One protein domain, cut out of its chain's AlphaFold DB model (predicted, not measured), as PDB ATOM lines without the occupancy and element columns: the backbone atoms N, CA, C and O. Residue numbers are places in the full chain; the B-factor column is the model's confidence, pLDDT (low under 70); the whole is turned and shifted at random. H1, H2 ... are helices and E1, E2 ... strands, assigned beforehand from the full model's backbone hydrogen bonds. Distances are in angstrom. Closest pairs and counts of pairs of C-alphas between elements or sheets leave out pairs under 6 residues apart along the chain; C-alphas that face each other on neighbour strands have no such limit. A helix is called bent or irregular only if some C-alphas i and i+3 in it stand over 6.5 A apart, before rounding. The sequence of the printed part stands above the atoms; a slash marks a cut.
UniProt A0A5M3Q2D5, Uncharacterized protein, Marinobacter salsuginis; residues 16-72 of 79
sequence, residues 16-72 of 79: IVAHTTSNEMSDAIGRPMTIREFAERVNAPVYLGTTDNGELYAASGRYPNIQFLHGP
ATOM      1  N   ILE A  16     153.758 209.155 239.003       83.75
ATOM      2  CA  ILE A  16     153.784 210.194 237.979       83.75
ATOM      3  C   ILE A  16     154.136 209.569 236.629       83.75
ATOM      4  O   ILE A  16     154.922 208.626 236.545       83.75
ATOM      5  N   VAL A  17     153.559 210.106 235.556       88.94
ATOM      6  CA  VAL A  17     153.955 209.776 234.182       88.94
ATOM      7  C   VAL A  17     154.631 211.005 233.603       88.94
ATOM      8  O   VAL A  17     153.993 212.037 233.400       88.94
ATOM      9  N   ALA A  18     155.939 210.918 233.371       85.56
ATOM     10  CA  ALA A  18     156.688 212.047 232.848       85.56
ATOM     11  C   ALA A  18     156.351 212.282 231.366       85.56
ATOM     12  O   ALA A  18     156.489 211.382 230.533       85.56
ATOM     13  N   HIS A  19     155.945 213.509 231.034       85.56
ATOM     14  CA  HIS A  19     155.729 213.953 229.651       85.56
ATOM     15  C   HIS A  19     156.937 214.702 229.077       85.56
ATOM     16  O   HIS A  19     157.134 214.729 227.864       85.56
ATOM     17  N   THR A  20     157.772 215.264 229.949       82.31
ATOM     18  CA  THR A  20     159.031 215.936 229.615       82.31
ATOM     19  C   THR A  20     160.059 215.629 230.694       82.31
ATOM     20  O   THR A  20     159.697 215.577 231.870       82.31
ATOM     21  N   THR A  21     161.327 215.457 230.323       84.75
ATOM     22  CA  THR A  21     162.417 215.156 231.264       84.75
ATOM     23  C   THR A  21     163.725 215.830 230.841       84.75
ATOM     24  O   THR A  21     163.826 216.387 229.747       84.75
ATOM     25  N   SER A  22     164.740 215.793 231.710       82.50
ATOM     26  CA  SER A  22     166.125 216.061 231.310       82.50
ATOM     27  C   SER A  22     166.661 214.930 230.420       82.50
ATOM     28  O   SER A  22     166.136 213.815 230.428       82.50
ATOM     29  N   ASN A  23     167.749 215.180 229.684       83.88
ATOM     30  CA  ASN A  23     168.338 214.189 228.768       83.88
ATOM     31  C   ASN A  23     168.683 212.851 229.459       83.88
ATOM     32  O   ASN A  23     168.474 211.781 228.888       83.88
ATOM     33  N   GLU A  24     169.161 212.918 230.702       83.19
ATOM     34  CA  GLU A  24     169.560 211.777 231.545       83.19
ATOM     35  C   GLU A  24     168.373 210.909 232.003       83.19
ATOM     36  O   GLU A  24     168.556 209.775 232.443       83.19
ATOM     37  N   MET A  25     167.154 211.438 231.878       85.94
ATOM     38  CA  MET A  25     165.892 210.813 232.278       85.94
ATOM     39  C   MET A  25     164.964 210.590 231.072       85.94
ATOM     40  O   MET A  25     163.754 210.423 231.224       85.94
ATOM     41  N   SER A  26     165.493 210.634 229.847       89.00
ATOM     42  CA  SER A  26     164.704 210.505 228.610       89.00
ATOM     43  C   SER A  26     163.964 209.165 228.490       89.00
ATOM     44  O   SER A  26     162.865 209.111 227.941       89.00
ATOM     45  N   ASP A  27     164.502 208.093 229.068       89.25
ATOM     46  CA  ASP A  27     163.884 206.763 229.122       89.25
ATOM     47  C   ASP A  27     162.690 206.664 230.089       89.25
ATOM     48  O   ASP A  27     161.974 205.660 230.055       89.25
ATOM     49  N   ALA A  28     162.473 207.670 230.942       88.44
ATOM     50  CA  ALA A  28     161.330 207.745 231.853       88.44
ATOM     51  C   ALA A  28     160.066 208.326 231.189       88.44
ATOM     52  O   ALA A  28     158.975 208.224 231.750       88.44
ATOM     53  N   ILE A  29     160.179 208.914 229.989       90.31
ATOM     54  CA  ILE A  29     159.031 209.493 229.279       90.31
ATOM     55  C   ILE A  29     157.985 208.408 228.990       90.31
ATOM     56  O   ILE A  29     158.290 207.354 228.428       90.31
ATOM     57  N   GLY A  30     156.734 208.676 229.371       88.31
ATOM     58  CA  GLY A  30     155.603 207.768 229.159       88.31
ATOM     59  C   GLY A  30     155.621 206.504 230.026       88.31
ATOM     60  O   GLY A  30     154.756 205.644 229.853       88.31
ATOM     61  N   ARG A  31     156.574 206.375 230.957       89.12
ATOM     62  CA  ARG A  31     156.648 205.259 231.905       89.12
ATOM     63  C   ARG A  31     156.204 205.737 233.287       89.12
ATOM     64  O   ARG A  31     156.797 206.684 233.800       89.12
ATOM     65  N   PRO A  32     155.176 205.118 233.892       90.62
ATOM     66  CA  PRO A  32     154.814 205.413 235.270       90.62
ATOM     67  C   PRO A  32     155.998 205.159 236.205       90.62
ATOM     68  O   PRO A  32     156.648 204.119 236.099       90.62
ATOM     69  N   MET A  33     156.254 206.094 237.114       90.31
ATOM     70  CA  MET A  33     157.216 205.938 238.202       90.31
ATOM     71  C   MET A  33     156.711 206.629 239.463       90.31
ATOM     72  O   MET A  33     156.067 207.673 239.394       90.31
ATOM     73  N   THR A  34     157.005 206.067 240.622       89.25
ATOM     74  CA  THR A  34     156.671 206.664 241.917       89.25
ATOM     75  C   THR A  34     157.597 207.833 242.249       89.25
ATOM     76  O   THR A  34     158.725 207.921 241.753       89.25
ATOM     77  N   ILE A  35     157.154 208.734 243.132       84.62
ATOM     78  CA  ILE A  35     158.014 209.816 243.642       84.62
ATOM     79  C   ILE A  35     159.246 209.241 244.360       84.62
ATOM     80  O   ILE A  35     160.339 209.797 244.237       84.62
ATOM     81  N   ARG A  36     159.096 208.100 245.048       86.38
ATOM     82  CA  ARG A  36     160.218 207.365 245.651       86.38
ATOM     83  C   ARG A  36     161.235 206.909 244.604       86.38
ATOM     84  O   ARG A  36     162.410 207.229 244.738       86.38
ATOM     85  N   GLU A  37     160.792 206.209 243.560       90.00
ATOM     86  CA  GLU A  37     161.682 205.736 242.485       90.00
ATOM     87  C   GLU A  37     162.396 206.901 241.794       90.00
ATOM     88  O   GLU A  37     163.563 206.791 241.418       90.00
ATOM     89  N   PHE A  38     161.720 208.045 241.649       87.88
ATOM     90  CA  PHE A  38     162.348 209.239 241.100       87.88
ATOM     91  C   PHE A  38     163.449 209.776 242.018       87.88
ATOM     92  O   PHE A  38     164.561 210.002 241.541       87.88
ATOM     93  N   ALA A  39     163.174 209.908 243.319       85.50
ATOM     94  CA  ALA A  39     164.145 210.355 244.319       85.50
ATOM     95  C   ALA A  39     165.378 209.440 244.395       85.50
ATOM     96  O   ALA A  39     166.507 209.929 244.451       85.50
ATOM     97  N   GLU A  40     165.174 208.122 244.343       89.44
ATOM     98  CA  GLU A  40     166.252 207.128 244.311       89.44
ATOM     99  C   GLU A  40     167.118 207.285 243.059       89.44
ATOM    100  O   GLU A  40     168.347 207.261 243.134       89.44
ATOM    101  N   ARG A  41     166.483 207.504 241.905       88.62
ATOM    102  CA  ARG A  41     167.173 207.613 240.620       88.62
ATOM    103  C   ARG A  41     168.013 208.882 240.487       88.62
ATOM    104  O   ARG A  41     169.094 208.830 239.907       88.62
ATOM    105  N   VAL A  42     167.542 210.006 241.025       86.38
ATOM    106  CA  VAL A  42     168.300 211.273 241.051       86.38
ATOM    107  C   VAL A  42     169.209 211.402 242.273       86.38
ATOM    108  O   VAL A  42     169.995 212.344 242.346       86.38
ATOM    109  N   ASN A  43     169.104 210.466 243.222       87.75
ATOM    110  CA  ASN A  43     169.834 210.441 244.487       87.75
ATOM    111  C   ASN A  43     169.767 211.781 245.251       87.75
ATOM    112  O   ASN A  43     170.773 212.290 245.752       87.75
ATOM    113  N   ALA A  44     168.579 212.388 245.294       81.19
ATOM    114  CA  ALA A  44     168.348 213.689 245.917       81.19
ATOM    115  C   ALA A  44     166.872 213.868 246.323       81.19
ATOM    116  O   ALA A  44     165.998 213.197 245.769       81.19
ATOM    117  N   PRO A  45     166.566 214.791 247.259       79.06
ATOM    118  CA  PRO A  45     165.188 215.148 247.578       79.06
ATOM    119  C   PRO A  45     164.433 215.642 246.340       79.06
ATOM    120  O   PRO A  45     164.959 216.442 245.562       79.06
ATOM    121  N   VAL A  46     163.191 215.184 246.189       80.62
ATOM    122  CA  VAL A  46     162.279 215.615 245.125       80.62
ATOM    123  C   VAL A  46     161.331 216.662 245.684       80.62
ATOM    124  O   VAL A  46     160.685 216.451 246.706       80.62
ATOM    125  N   TYR A  47     161.222 217.772 244.970       79.81
ATOM    126  CA  TYR A  47     160.279 218.841 245.249       79.81
ATOM    127  C   TYR A  47     159.200 218.848 244.172       79.81
ATOM    128  O   TYR A  47     159.486 218.606 242.996       79.81
ATOM    129  N   LEU A  48     157.970 219.150 244.572       81.12
ATOM    130  CA  LEU A  48     156.875 219.406 243.645       81.12
ATOM    131  C   LEU A  48     156.738 220.912 243.447       81.12
ATOM    132  O   LEU A  48     156.860 221.683 244.396       81.12
ATOM    133  N   GLY A  49     156.487 221.339 242.222       81.69
ATOM    134  CA  GLY A  49     156.271 222.735 241.881       81.69
ATOM    135  C   GLY A  49     155.376 222.883 240.668       81.69
ATOM    136  O   GLY A  49     155.019 221.897 240.031       81.69
ATOM    137  N   THR A  50     155.012 224.113 240.349       83.94
ATOM    138  CA  THR A  50     154.189 224.443 239.188       83.94
ATOM    139  C   THR A  50     154.918 225.403 238.264       83.94
ATOM    140  O   THR A  50     155.645 226.285 238.727       83.94
ATOM    141  N   THR A  51     154.727 225.247 236.958       82.12
ATOM    142  CA  THR A  51     155.144 226.255 235.971       82.12
ATOM    143  C   THR A  51     154.116 227.378 235.879       82.12
ATOM    144  O   THR A  51     152.979 227.231 236.331       82.12
ATOM    145  N   ASP A  52     154.482 228.478 235.218       80.69
ATOM    146  CA  ASP A  52     153.574 229.602 234.937       80.69
ATOM    147  C   ASP A  52     152.317 229.181 234.149       80.69
ATOM    148  O   ASP A  52     151.273 229.823 234.238       80.69
ATOM    149  N   ASN A  53     152.397 228.069 233.409       83.19
ATOM    150  CA  ASN A  53     151.286 227.509 232.636       83.19
ATOM    151  C   ASN A  53     150.415 226.531 233.449       83.19
ATOM    152  O   ASN A  53     149.478 225.949 232.905       83.19
ATOM    153  N   GLY A  54     150.718 226.336 234.735       78.19
ATOM    154  CA  GLY A  54     149.973 225.455 235.635       78.19
ATOM    155  C   GLY A  54     150.343 223.974 235.536       78.19
ATOM    156  O   GLY A  54     149.613 223.132 236.058       78.19
ATOM    157  N   GLU A  55     151.455 223.627 234.886       81.62
ATOM    158  CA  GLU A  55     151.918 222.239 234.820       81.62
ATOM    159  C   GLU A  55     152.603 221.843 236.126       81.62
ATOM    160  O   GLU A  55     153.428 222.593 236.649       81.62
ATOM    161  N   LEU A  56     152.298 220.646 236.631       81.06
ATOM    162  CA  LEU A  56     152.971 220.088 237.799       81.06
ATOM    163  C   LEU A  56     154.337 219.517 237.396       81.06
ATOM    164  O   LEU A  56     154.433 218.677 236.503       81.06
ATOM    165  N   TYR A  57     155.381 219.932 238.104       82.88
ATOM    166  CA  TYR A  57     156.750 219.464 237.940       82.88
ATOM    167  C   TYR A  57     157.252 218.785 239.209       82.88
ATOM    168  O   TYR A  57     157.099 219.312 240.309       82.88
ATOM    169  N   ALA A  58     157.915 217.644 239.036       83.88
ATOM    170  CA  ALA A  58     158.749 217.027 240.059       83.88
ATOM    171  C   ALA A  58     160.218 217.300 239.713       83.88
ATOM    172  O   ALA A  58     160.644 217.031 238.589       83.88
ATOM    173  N   ALA A  59     160.994 217.838 240.653       83.31
ATOM    174  CA  ALA A  59     162.372 218.239 240.384       83.31
ATOM    175  C   ALA A  59     163.298 218.028 241.588       83.31
ATOM    176  O   ALA A  59     162.917 218.278 242.730       83.31
ATOM    177  N   SER A  60     164.540 217.617 241.330       79.69
ATOM    178  CA  SER A  60     165.606 217.500 242.330       79.69
ATOM    179  C   SER A  60     166.534 218.716 242.288       79.69
ATOM    180  O   SER A  60     167.687 218.649 241.869       79.69
ATOM    181  N   GLY A  61     166.013 219.876 242.687       74.94
ATOM    182  CA  GLY A  61     166.774 221.127 242.700       74.94
ATOM    183  C   GLY A  61     165.887 222.351 242.535       74.94
ATOM    184  O   GLY A  61     164.680 222.229 242.355       74.94
ATOM    185  N   ARG A  62     166.491 223.543 242.592       72.25
ATOM    186  CA  ARG A  62     165.786 224.806 242.347       72.25
ATOM    187  C   ARG A  62     165.918 225.205 240.884       72.25
ATOM    188  O   ARG A  62     167.032 225.317 240.378       72.25
ATOM    189  N   TYR A  63     164.787 225.484 240.249       76.81
ATOM    190  CA  TYR A  63     164.717 225.966 238.876       76.81
ATOM    191  C   TYR A  63     164.031 227.338 238.860       76.81
ATOM    192  O   TYR A  63     163.041 227.522 239.566       76.81
ATOM    193  N   PRO A  64     164.543 228.310 238.086       76.25
ATOM    194  CA  PRO A  64     164.056 229.691 238.115       76.25
ATOM    195  C   PRO A  64     162.620 229.857 237.595       76.25
ATOM    196  O   PRO A  64     161.985 230.860 237.892       76.25
ATOM    197  N   ASN A  65     162.115 228.886 236.834       78.19
ATOM    198  CA  ASN A  65     160.791 228.875 236.207       78.19
ATOM    199  C   ASN A  65     159.802 227.901 236.877       78.19
ATOM    200  O   ASN A  65     158.763 227.594 236.295       78.19
ATOM    201  N   ILE A  66     160.151 227.358 238.048       77.56
ATOM    202  CA  ILE A  66     159.289 226.452 238.809       77.56
ATOM    203  C   ILE A  66     158.994 227.099 240.155       77.56
ATOM    204  O   ILE A  66     159.891 227.302 240.977       77.56
ATOM    205  N   GLN A  67     157.721 227.392 240.396       81.00
ATOM    206  CA  GLN A  67     157.244 227.779 241.712       81.00
ATOM    207  C   GLN A  67     157.050 226.512 242.545       81.00
ATOM    208  O   GLN A  67     156.098 225.764 242.337       81.00
ATOM    209  N   PHE A  68     157.960 226.244 243.478       76.06
ATOM    210  CA  PHE A  68     157.837 225.075 244.344       76.06
ATOM    211  C   PHE A  68     156.649 225.209 245.293       76.06
ATOM    212  O   PHE A  68     156.422 226.261 245.891       76.06
ATOM    213  N   LEU A  69     155.892 224.124 245.421       71.75
ATOM    214  CA  LEU A  69     154.823 224.002 246.393       71.75
ATOM    215  C   LEU A  69     155.479 223.842 247.763       71.75
ATOM    216  O   LEU A  69     156.096 222.818 248.058       71.75
ATOM    217  N   HIS A  70     155.375 224.876 248.588       62.56
ATOM    218  CA  HIS A  70     155.793 224.796 249.979       62.56
ATOM    219  C   HIS A  70     154.801 223.892 250.720       62.56
ATOM    220  O   HIS A  70     153.584 224.048 250.591       62.56
ATOM    221  N   GLY A  71     155.320 222.911 251.460       53.47
ATOM    222  CA  GLY A  71     154.494 222.079 252.330       53.47
ATOM    223  C   GLY A  71     153.815 222.919 253.425       53.47
ATOM    224  O   GLY A  71     154.223 224.054 253.679       53.47
ATOM    225  N   PRO A  72     152.812 222.366 254.132       46.22
ATOM    226  CA  PRO A  72     152.110 223.061 255.222       46.22
ATOM    227  C   PRO A  72     153.022 223.476 256.394       46.22
ATOM    228  O   PRO A  72     152.587 224.187 257.294       46.22
TER     229      PRO A  72
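What this domain is: This is residues 16 to 72 of the 79 residues of an uncharacterized protein of Marinobacter salsuginis (UniProt A0A5M3Q2D5). The model shows two small parts joined by residues 43 to 46: the two short helices H1 and H2 with the short strand E1 between them along the chain, and a hairpin of the strands E2 and E3. The last stretch, residues 60 to 72, makes a wide loop and comes back beside E2, where residues 67 to 68 pair with it. The printed part has 57 residues, with two named helices and three named strands in the order H1, E1, H2, E2, E3; the class is mixed, helices and strands, with 25 residues, under half, in named elements. E2 and E3 form an antiparallel sheet of two strands, order E2 - E3. The whole is compact, with a radius of gyration of the C-alphas of 11.1 A and spans of 28 by 22 by 17 A.

How they stand to each other: Residues 16 to 17 pair antiparallel with residues 32 to 33 of E1, which is residues 32 to 34. H1, residues 23 to 28, and E1 meet only through their link, which is tight, with 3 residues. E1 and H2, residues 35 to 42, also meet only through their link, with 0 residues between them. H1 and H2 are near each other, with 5 pairs of C-alphas within 10 A. H1 is irregular: C-alphas 24 and 27 are 8.0 A apart. In H2 every O i to N i+4 pair is within hydrogen-bond range; in H1 0 of 2 are, while 2 of its 3 O i to N i+3 pairs are within range. E2, residues 47 to 50, and E3, residues 56 to 59, are a hairpin of antiparallel neighbours, with 146 degrees between their directions. C-alphas 48 and 58 face each other at 4.7 A, and N 49 and O 57 are within hydrogen-bond range at 2.9 A, as are N 57 and O 49 at 2.8 A. H2 and E3 are near each other, with 6 pairs of C-alphas within 10 A. H1 and E1 are each apart from both E2 and E3. E1 pairs with no named strand. Residues 67 to 68 pair antiparallel with residues 49 to 50 of E2.

Where its parts are: H1 begins at C-alpha 23 (168.338, 214.189, 228.768) and is 10.0 A long from first to last C-alpha. E1 measures 7.0 A, and H2 10.7 A, to C-alpha 42 (168.300, 211.273, 241.051). E2 measures 10.3 A. E3 measures 9.9 A and ends at C-alpha 59 (162.372, 218.239, 240.384).

The domain as a whole: The C-alphas of Asp 27 and Pro 72, the two farthest apart, are 32.9 A from each other. The printed part has no cut, and its four links between named elements are tight. The mean pLDDT of the printed part is 81.9; residues 70 to 72 are under 70.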